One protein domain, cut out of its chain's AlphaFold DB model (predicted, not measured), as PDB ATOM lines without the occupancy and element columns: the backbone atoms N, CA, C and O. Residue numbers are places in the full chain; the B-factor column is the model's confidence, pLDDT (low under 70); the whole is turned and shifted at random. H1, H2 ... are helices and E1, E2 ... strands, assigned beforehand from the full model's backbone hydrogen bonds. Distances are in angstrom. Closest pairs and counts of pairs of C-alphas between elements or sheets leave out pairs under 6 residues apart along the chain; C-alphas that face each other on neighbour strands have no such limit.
ATOM      1  N   ASN A  37      34.866  31.610  12.924       53.97
ATOM      2  CA  ASN A  37      34.971  32.016  11.533       53.97
ATOM      3  C   ASN A  37      33.567  32.320  10.981       53.97
ATOM      4  O   ASN A  37      32.699  31.446  11.064       53.97
ATOM      5  N   PRO A  38      33.342  33.506  10.391       59.25
ATOM      6  CA  PRO A  38      32.068  33.827   9.766       59.25
ATOM      7  C   PRO A  38      31.798  32.880   8.589       59.25
ATOM      8  O   PRO A  38      32.715  32.446   7.884       59.25
ATOM      9  N   TYR A  39      30.528  32.560   8.385       65.25
ATOM     10  CA  TYR A  39      30.017  31.999   7.144       65.25
ATOM     11  C   TYR A  39      28.816  32.841   6.727       65.25
ATOM     12  O   TYR A  39      28.037  33.292   7.566       65.25
ATOM     13  N   ASP A  40      28.687  33.044   5.427       62.94
ATOM     14  CA  ASP A  40      27.584  33.772   4.823       62.94
ATOM     15  C   ASP A  40      26.653  32.786   4.123       62.94
ATOM     16  O   ASP A  40      27.033  31.669   3.764       62.94
ATOM     17  N   PHE A  41      25.415  33.197   3.894       63.47
ATOM     18  CA  PHE A  41      24.499  32.468   3.030       63.47
ATOM     19  C   PHE A  41      23.893  33.418   2.004       63.47
ATOM     20  O   PHE A  41      23.562  34.565   2.305       63.47
ATOM     21  N   ARG A  42      23.729  32.933   0.776       58.41
ATOM     22  CA  ARG A  42      22.977  33.617  -0.273       58.41
ATOM     23  C   ARG A  42      21.697  32.847  -0.530       58.41
ATOM     24  O   ARG A  42      21.728  31.666  -0.866       58.41
ATOM     25  N   LEU A  43      20.571  33.537  -0.381       59.41
ATOM     26  CA  LEU A  43      19.262  33.027  -0.763       59.41
ATOM     27  C   LEU A  43      18.831  33.701  -2.060       59.41
ATOM     28  O   LEU A  43      18.811  34.927  -2.147       59.41
ATOM     29  N   ALA A  44      18.459  32.900  -3.049       62.72
ATOM     30  CA  ALA A  44      17.911  33.385  -4.304       62.72
ATOM     31  C   ALA A  44      16.532  32.767  -4.554       62.72
ATOM     32  O   ALA A  44      16.338  31.557  -4.428       62.72
ATOM     33  N   PHE A  45      15.572  33.618  -4.909       71.88
ATOM     34  CA  PHE A  45      14.183  33.245  -5.161       71.88
ATOM     35  C   PHE A  45      13.901  33.387  -6.652       71.88
ATOM     36  O   PHE A  45      14.072  34.464  -7.219       71.88
ATOM     37  N   TYR A  46      13.441  32.313  -7.281       73.81
ATOM     38  CA  TYR A  46      13.131  32.288  -8.704       73.81
ATOM     39  C   TYR A  46      11.661  31.968  -8.900       73.81
ATOM     40  O   TYR A  46      11.146  31.020  -8.310       73.81
ATOM     41  N   ASN A  47      10.997  32.715  -9.776       80.00
ATOM     42  CA  ASN A  47       9.731  32.268 -10.342       80.00
ATOM     43  C   ASN A  47      10.069  31.230 -11.408       80.00
ATOM     44  O   ASN A  47      10.759  31.531 -12.384       80.00
ATOM     45  N   ILE A  48       9.636  29.997 -11.184       72.56
ATOM     46  CA  ILE A  48       9.770  28.926 -12.158       72.56
ATOM     47  C   ILE A  48       8.560  29.011 -13.075       72.56
ATOM     48  O   ILE A  48       7.429  29.161 -12.616       72.56
ATOM     49  N   ASP A  49       8.809  28.860 -14.370       77.88
ATOM     50  CA  ASP A  49       7.751  28.685 -15.360       77.88
ATOM     51  C   ASP A  49       6.775  29.877 -15.465       77.88
ATOM     52  O   ASP A  49       5.563  29.744 -15.653       77.88
ATOM     53  N   THR A  50       7.332  31.089 -15.363       81.50
ATOM     54  CA  THR A  50       6.595  32.351 -15.520       81.50
ATOM     55  C   THR A  50       5.845  32.402 -16.853       81.50
ATOM     56  O   THR A  50       4.738  32.934 -16.923       81.50
ATOM     57  N   THR A  51       6.413  31.815 -17.909       82.81
ATOM     58  CA  THR A  51       5.812  31.775 -19.246       82.81
ATOM     59  C   THR A  51       4.509  30.984 -19.261       82.81
ATOM     60  O   THR A  51       3.501  31.515 -19.728       82.81
ATOM     61  N   ASN A  52       4.472  29.758 -18.719       82.56
ATOM     62  CA  ASN A  52       3.224  28.991 -18.692       82.56
ATOM     63  C   ASN A  52       2.181  29.642 -17.786       82.56
ATOM     64  O   ASN A  52       1.001  29.647 -18.136       82.56
ATOM     65  N   PHE A  53       2.599  30.243 -16.668       84.62
ATOM     66  CA  PHE A  53       1.697  31.024 -15.823       84.62
ATOM     67  C   PHE A  53       1.054  32.180 -16.613       84.62
ATOM     68  O   PHE A  53      -0.171  32.323 -16.628       84.62
ATOM     69  N   ILE A  54       1.847  32.971 -17.344       85.50
ATOM     70  CA  ILE A  54       1.342  34.072 -18.183       85.50
ATOM     71  C   ILE A  54       0.413  33.549 -19.285       85.50
ATOM     72  O   ILE A  54      -0.678  34.081 -19.471       85.50
ATOM     73  N   LEU A  55       0.793  32.483 -19.992       87.12
ATOM     74  CA  LEU A  55      -0.030  31.915 -21.064       87.12
ATOM     75  C   LEU A  55      -1.369  31.383 -20.540       87.12
ATOM     76  O   LEU A  55      -2.412  31.622 -21.147       87.12
ATOM     77  N   LYS A  56      -1.364  30.686 -19.400       85.88
ATOM     78  CA  LYS A  56      -2.581  30.145 -18.782       85.88
ATOM     79  C   LYS A  56      -3.508  31.271 -18.326       85.88
ATOM     80  O   LYS A  56      -4.698  31.248 -18.626       85.88
ATOM     81  N   THR A  57      -2.950  32.305 -17.699       85.62
ATOM     82  CA  THR A  57      -3.724  33.472 -17.260       85.62
ATOM     83  C   THR A  57      -4.269  34.305 -18.425       85.62
ATOM     84  O   THR A  57      -5.404  34.776 -18.357       85.62
ATOM     85  N   GLN A  58      -3.524  34.443 -19.526       86.19
ATOM     86  CA  GLN A  58      -4.017  35.088 -20.747       86.19
ATOM     87  C   GLN A  58      -5.151  34.297 -21.407       86.19
ATOM     88  O   GLN A  58      -6.141  34.906 -21.812       86.19
ATOM     89  N   LYS A  59      -5.053  32.962 -21.463       87.81
ATOM     90  CA  LYS A  59      -6.124  32.100 -21.992       87.81
ATOM     91  C   LYS A  59      -7.441  32.295 -21.244       87.81
ATOM     92  O   LYS A  59      -8.483  32.354 -21.886       87.81
ATOM     93  N   PHE A  60      -7.402  32.455 -19.920       87.50
ATOM     94  CA  PHE A  60      -8.606  32.767 -19.147       87.50
ATOM     95  C   PHE A  60      -9.198  34.120 -19.547       87.50
ATOM     96  O   PHE A  60     -10.365  34.173 -19.910       87.50
ATOM     97  N   LYS A  61      -8.391  35.189 -19.606       83.56
ATOM     98  CA  LYS A  61      -8.879  36.533 -19.987       83.56
ATOM     99  C   LYS A  61      -9.469  36.606 -21.396       83.56
ATOM    100  O   LYS A  61     -10.322  37.447 -21.652       83.56
ATOM    101  N   GLN A  62      -8.974  35.789 -22.323       87.94
ATOM    102  CA  GLN A  62      -9.467  35.753 -23.702       87.94
ATOM    103  C   GLN A  62     -10.743  34.914 -23.852       87.94
ATOM    104  O   GLN A  62     -11.438  35.040 -24.862       87.94
ATOM    105  N   ASN A  63     -11.067  34.078 -22.864       85.56
ATOM    106  CA  ASN A  63     -12.266  33.263 -22.880       85.56
ATOM    107  C   ASN A  63     -13.493  34.113 -22.508       85.56
ATOM    108  O   ASN A  63     -13.756  34.372 -21.339       85.56
ATOM    109  N   LYS A  64     -14.258  34.522 -23.527       81.69
ATOM    110  CA  LYS A  64     -15.486  35.325 -23.374       81.69
ATOM    111  C   LYS A  64     -16.643  34.573 -22.706       81.69
ATOM    112  O   LYS A  64     -17.657  35.194 -22.410       81.69
ATOM    113  N   SER A  65     -16.518  33.260 -22.533       86.06
ATOM    114  CA  SER A  65     -17.533  32.410 -21.909       86.06
ATOM    115  C   SER A  65     -17.459  32.412 -20.383       86.06
ATOM    116  O   SER A  65     -18.398  31.943 -19.758       86.06
ATOM    117  N   LEU A  66     -16.355  32.894 -19.799       85.25
ATOM    118  CA  LEU A  66     -16.188  32.963 -18.349       85.25
ATOM    119  C   LEU A  66     -16.761  34.274 -17.810       85.25
ATOM    120  O   LEU A  66     -16.468  35.356 -18.325       85.25
ATOM    121  N   THR A  67     -17.541  34.167 -16.744       88.88
ATOM    122  CA  THR A  67     -17.971  35.309 -15.932       88.88
ATOM    123  C   THR A  67     -16.808  35.866 -15.100       88.88
ATOM    124  O   THR A  67     -15.750  35.244 -14.971       88.88
ATOM    125  N   GLU A  68     -16.972  37.064 -14.528       83.12
ATOM    126  CA  GLU A  68     -15.935  37.667 -13.674       83.12
ATOM    127  C   GLU A  68     -15.619  36.816 -12.435       83.12
ATOM    128  O   GLU A  68     -14.449  36.693 -12.075       83.12
ATOM    129  N   GLU A  69     -16.625  36.190 -11.817       85.81
ATOM    130  CA  GLU A  69     -16.436  35.312 -10.655       85.81
ATOM    131  C   GLU A  69     -15.640  34.052 -11.030       85.81
ATOM    132  O   GLU A  69     -14.630  33.748 -10.395       85.81
ATOM    133  N   GLU A  70     -15.984  33.389 -12.138       85.38
ATOM    134  CA  GLU A  70     -15.251  32.206 -12.612       85.38
ATOM    135  C   GLU A  70     -13.805  32.532 -13.018       85.38
ATOM    136  O   GLU A  70     -12.895  31.718 -12.836       85.38
ATOM    137  N   LEU A  71     -13.563  33.728 -13.567       84.56
ATOM    138  CA  LEU A  71     -12.212  34.209 -13.854       84.56
ATOM    139  C   LEU A  71     -11.392  34.359 -12.574       84.56
ATOM    140  O   LEU A  71     -10.225  33.958 -12.547       84.56
ATOM    141  N   ILE A  72     -11.987  34.930 -11.523       83.25
ATOM    142  CA  ILE A  72     -11.341  35.086 -10.218       83.25
ATOM    143  C   ILE A  72     -10.973  33.715  -9.651       83.25
ATOM    144  O   ILE A  72      -9.816  33.524  -9.265       83.25
ATOM    145  N   ASP A  73     -11.891  32.751  -9.683       85.44
ATOM    146  CA  ASP A  73     -11.645  31.394  -9.191       85.44
ATOM    147  C   ASP A  73     -10.508  30.712  -9.962       85.44
ATOM    148  O   ASP A  73      -9.550  30.213  -9.367       85.44
ATOM    149  N   LYS A  74     -10.512  30.797 -11.299       85.62
ATOM    150  CA  LYS A  74      -9.439  30.234 -12.138       85.62
ATOM    151  C   LYS A  74      -8.078  30.883 -11.881       85.62
ATOM    152  O   LYS A  74      -7.053  30.195 -11.927       85.62
ATOM    153  N   PHE A  75      -8.028  32.187 -11.600       82.94
ATOM    154  CA  PHE A  75      -6.778  32.845 -11.207       82.94
ATOM    155  C   PHE A  75      -6.301  32.398  -9.829       82.94
ATOM    156  O   PHE A  75      -5.100  32.201  -9.656       82.94
ATOM    157  N   GLN A  76      -7.208  32.209  -8.870       80.25
ATOM    158  CA  GLN A  76      -6.862  31.723  -7.533       80.25
ATOM    159  C   GLN A  76      -6.372  30.269  -7.541       80.25
ATOM    160  O   GLN A  76      -5.487  29.929  -6.757       80.25
ATOM    161  N   GLU A  77      -6.905  29.438  -8.437       82.50
ATOM    162  CA  GLU A  77      -6.452  28.061  -8.685       82.50
ATOM    163  C   GLU A  77      -5.108  27.993  -9.428       82.50
ATOM    164  O   GLU A  77      -4.471  26.938  -9.491       82.50
ATOM    165  N   THR A  78      -4.664  29.092 -10.044       82.12
ATOM    166  CA  THR A  78      -3.413  29.101 -10.803       82.12
ATOM    167  C   THR A  78      -2.238  29.388  -9.883       82.12
ATOM    168  O   THR A  78      -2.024  30.513  -9.435       82.12
ATOM    169  N   GLU A  79      -1.427  28.365  -9.652       78.38
ATOM    170  CA  GLU A  79      -0.224  28.472  -8.834       78.38
ATOM    171  C   GLU A  79       0.986  28.905  -9.668       78.38
ATOM    172  O   GLU A  79       1.239  28.389 -10.761       78.38
ATOM    173  N   MET A  80       1.763  29.847  -9.133       79.62
ATOM    174  CA  MET A  80       3.085  30.174  -9.657       79.62
ATOM    175  C   MET A  80       4.116  29.321  -8.928       79.62
ATOM    176  O   MET A  80       4.224  29.374  -7.703       79.62
ATOM    177  N   LYS A  81       4.871  28.520  -9.681       75.75
ATOM    178  CA  LYS A  81       5.938  27.709  -9.099       75.75
ATOM    179  C   LYS A  81       7.108  28.609  -8.721       75.75
ATOM    180  O   LYS A  81       7.481  29.510  -9.469       75.75
ATOM    181  N   HIS A  82       7.721  28.338  -7.577       72.62
ATOM    182  CA  HIS A  82       8.884  29.078  -7.100       72.62
ATOM    183  C   HIS A  82      10.019  28.118  -6.740       72.62
ATOM    184  O   HIS A  82       9.774  27.037  -6.209       72.62
ATOM    185  N   LYS A  83      11.265  28.517  -7.015       73.75
ATOM    186  CA  LYS A  83      12.479  27.842  -6.539       73.75
ATOM    187  C   LYS A  83      13.156  28.726  -5.513       73.75
ATOM    188  O   LYS A  83      13.311  29.923  -5.753       73.75
ATOM    189  N   ILE A  84      13.627  28.127  -4.430       71.56
ATOM    190  CA  ILE A  84      14.559  28.767  -3.505       71.56
ATOM    191  C   ILE A  84      15.900  28.058  -3.682       71.56
ATOM    192  O   ILE A  84      15.965  26.834  -3.592       71.56
ATOM    193  N   LEU A  85      16.952  28.814  -3.982       67.81
ATOM    194  CA  LEU A  85      18.327  28.330  -3.927       67.81
ATOM    195  C   LEU A  85      18.993  28.916  -2.688       67.81
ATOM    196  O   LEU A  85      18.874  30.113  -2.432       67.81
ATOM    197  N   CYS A  86      19.683  28.063  -1.940       74.19
ATOM    198  CA  CYS A  86      20.527  28.456  -0.824       74.19
ATOM    199  C   CYS A  86      21.962  28.060  -1.159       74.19
ATOM    200  O   CYS A  86      22.236  26.888  -1.412       74.19
ATOM    201  N   GLU A  87      22.857  29.036  -1.182       70.38
ATOM    202  CA  GLU A  87      24.296  28.826  -1.274       70.38
ATOM    203  C   GLU A  87      24.905  29.183   0.079       70.38
ATOM    204  O   GLU A  87      24.688  30.285   0.586       70.38
ATOM    205  N   VAL A  88      25.658  28.258   0.670       74.06
ATOM    206  CA  VAL A  88      26.408  28.522   1.899       74.06
ATOM    207  C   VAL A  88      27.843  28.850   1.517       74.06
ATOM    208  O   VAL A  88      28.529  28.038   0.899       74.06
ATOM    209  N   ILE A  89      28.291  30.044   1.885       74.44
ATOM    210  CA  ILE A  89      29.620  30.562   1.582       74.44
ATOM    211  C   ILE A  89      30.440  30.491   2.856       74.44
ATOM    212  O   ILE A  89      30.172  31.177   3.840       74.44
ATOM    213  N   MET A  90      31.461  29.648   2.840       77.06
ATOM    214  CA  MET A  90      32.330  29.462   3.989       77.06
ATOM    215  C   MET A  90      33.758  29.188   3.540       77.06
ATOM    216  O   MET A  90      33.997  28.655   2.457       77.06
ATOM    217  N   THR A  91      34.720  29.543   4.388       77.75
ATOM    218  CA  THR A  91      36.121  29.182   4.147       77.75
ATOM    219  C   THR A  91      36.319  27.676   4.307       77.75
ATOM    220  O   THR A  91      35.583  27.021   5.050       77.75
TER     221      THR A  91
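This is residues 37 to 91 of the 122 residues of an uncharacterized protein of Candidatus Lokiarchaeota archaeon (UniProt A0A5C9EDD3). This is a long, thin rod made of two parts end to end: a two-strand antiparallel ribbon, E1 beside E2, at one end, and a helical hairpin, H1 beside H2, at the other. The printed part goes out along E1 and H1, turns back after H1, and returns along H2 and E2, with its first and last residues near each other at the ribbon's end. The printed part has 55 residues with two named helices and two named strands, in the order E1, H1, H2, E2; the sheet has the order E1 - E2 and is antiparallel, and the class is mixed, helices and strands. The whole is extended, with a radius of gyration of the C-alphas of 18.5 A, and the C-alphas span 62 by 18 by 9 A.

Begin with strand E1, residues 40 to 48, and set beside it strand E2, residues 81 to 89. They are antiparallel neighbours, with 162 degrees between their N-to-C directions. Look at C-alphas 41 and 88, which face each other at 4.5 A, and at C-alphas 47 and 82, which face each other at 4.6 A. Across the pair, N 42 and O 87 are 2.8 A apart and N 85 and O 44 are 2.8 A apart, both within hydrogen-bond range. A tight link of 1 residue leads from E1 to helix H1, residues 50 to 62. A tight link of 5 residues then leads to helix H2, residues 68 to 76. H1 and H2 form a helical hairpin: they touch, H1 with residues 57 to 61 alone, and the closest C-alphas are those of Phe 60 and Leu 71, 6.6 A apart. Their lines stand at a shallow tilt of 12 degrees, and they run opposite ways. In H1 and H2 every O i to N i+4 pair is within hydrogen-bond range. E1 and H2 are apart.

Find C-alpha 40 at (27.584, 33.772, 4.823); from there E1 runs 25.1 A to C-alpha 48. H1 starts at C-alpha 50, at (6.595, 32.351, -15.520), and measures 18.3 A to C-alpha 62. H2 runs 12.5 A from C-alpha 68 to C-alpha 76. After a tight link of 4 residues, E2 runs 26.1 A from C-alpha 81 to C-alpha 89, at (29.620, 30.562, 1.582).

Look for the two C-alphas farthest apart at Asn 37 and Ser 65, 62.3 A from each other. The first and last printed C-alphas, those of Asn 37 and Thr 91, are 8.0 A apart. The printed part has no cut, and none of its links is long. The mean pLDDT of the printed part is 77.9; the model's confidence is low, under 70, at residues 37 to 44 and residue 85.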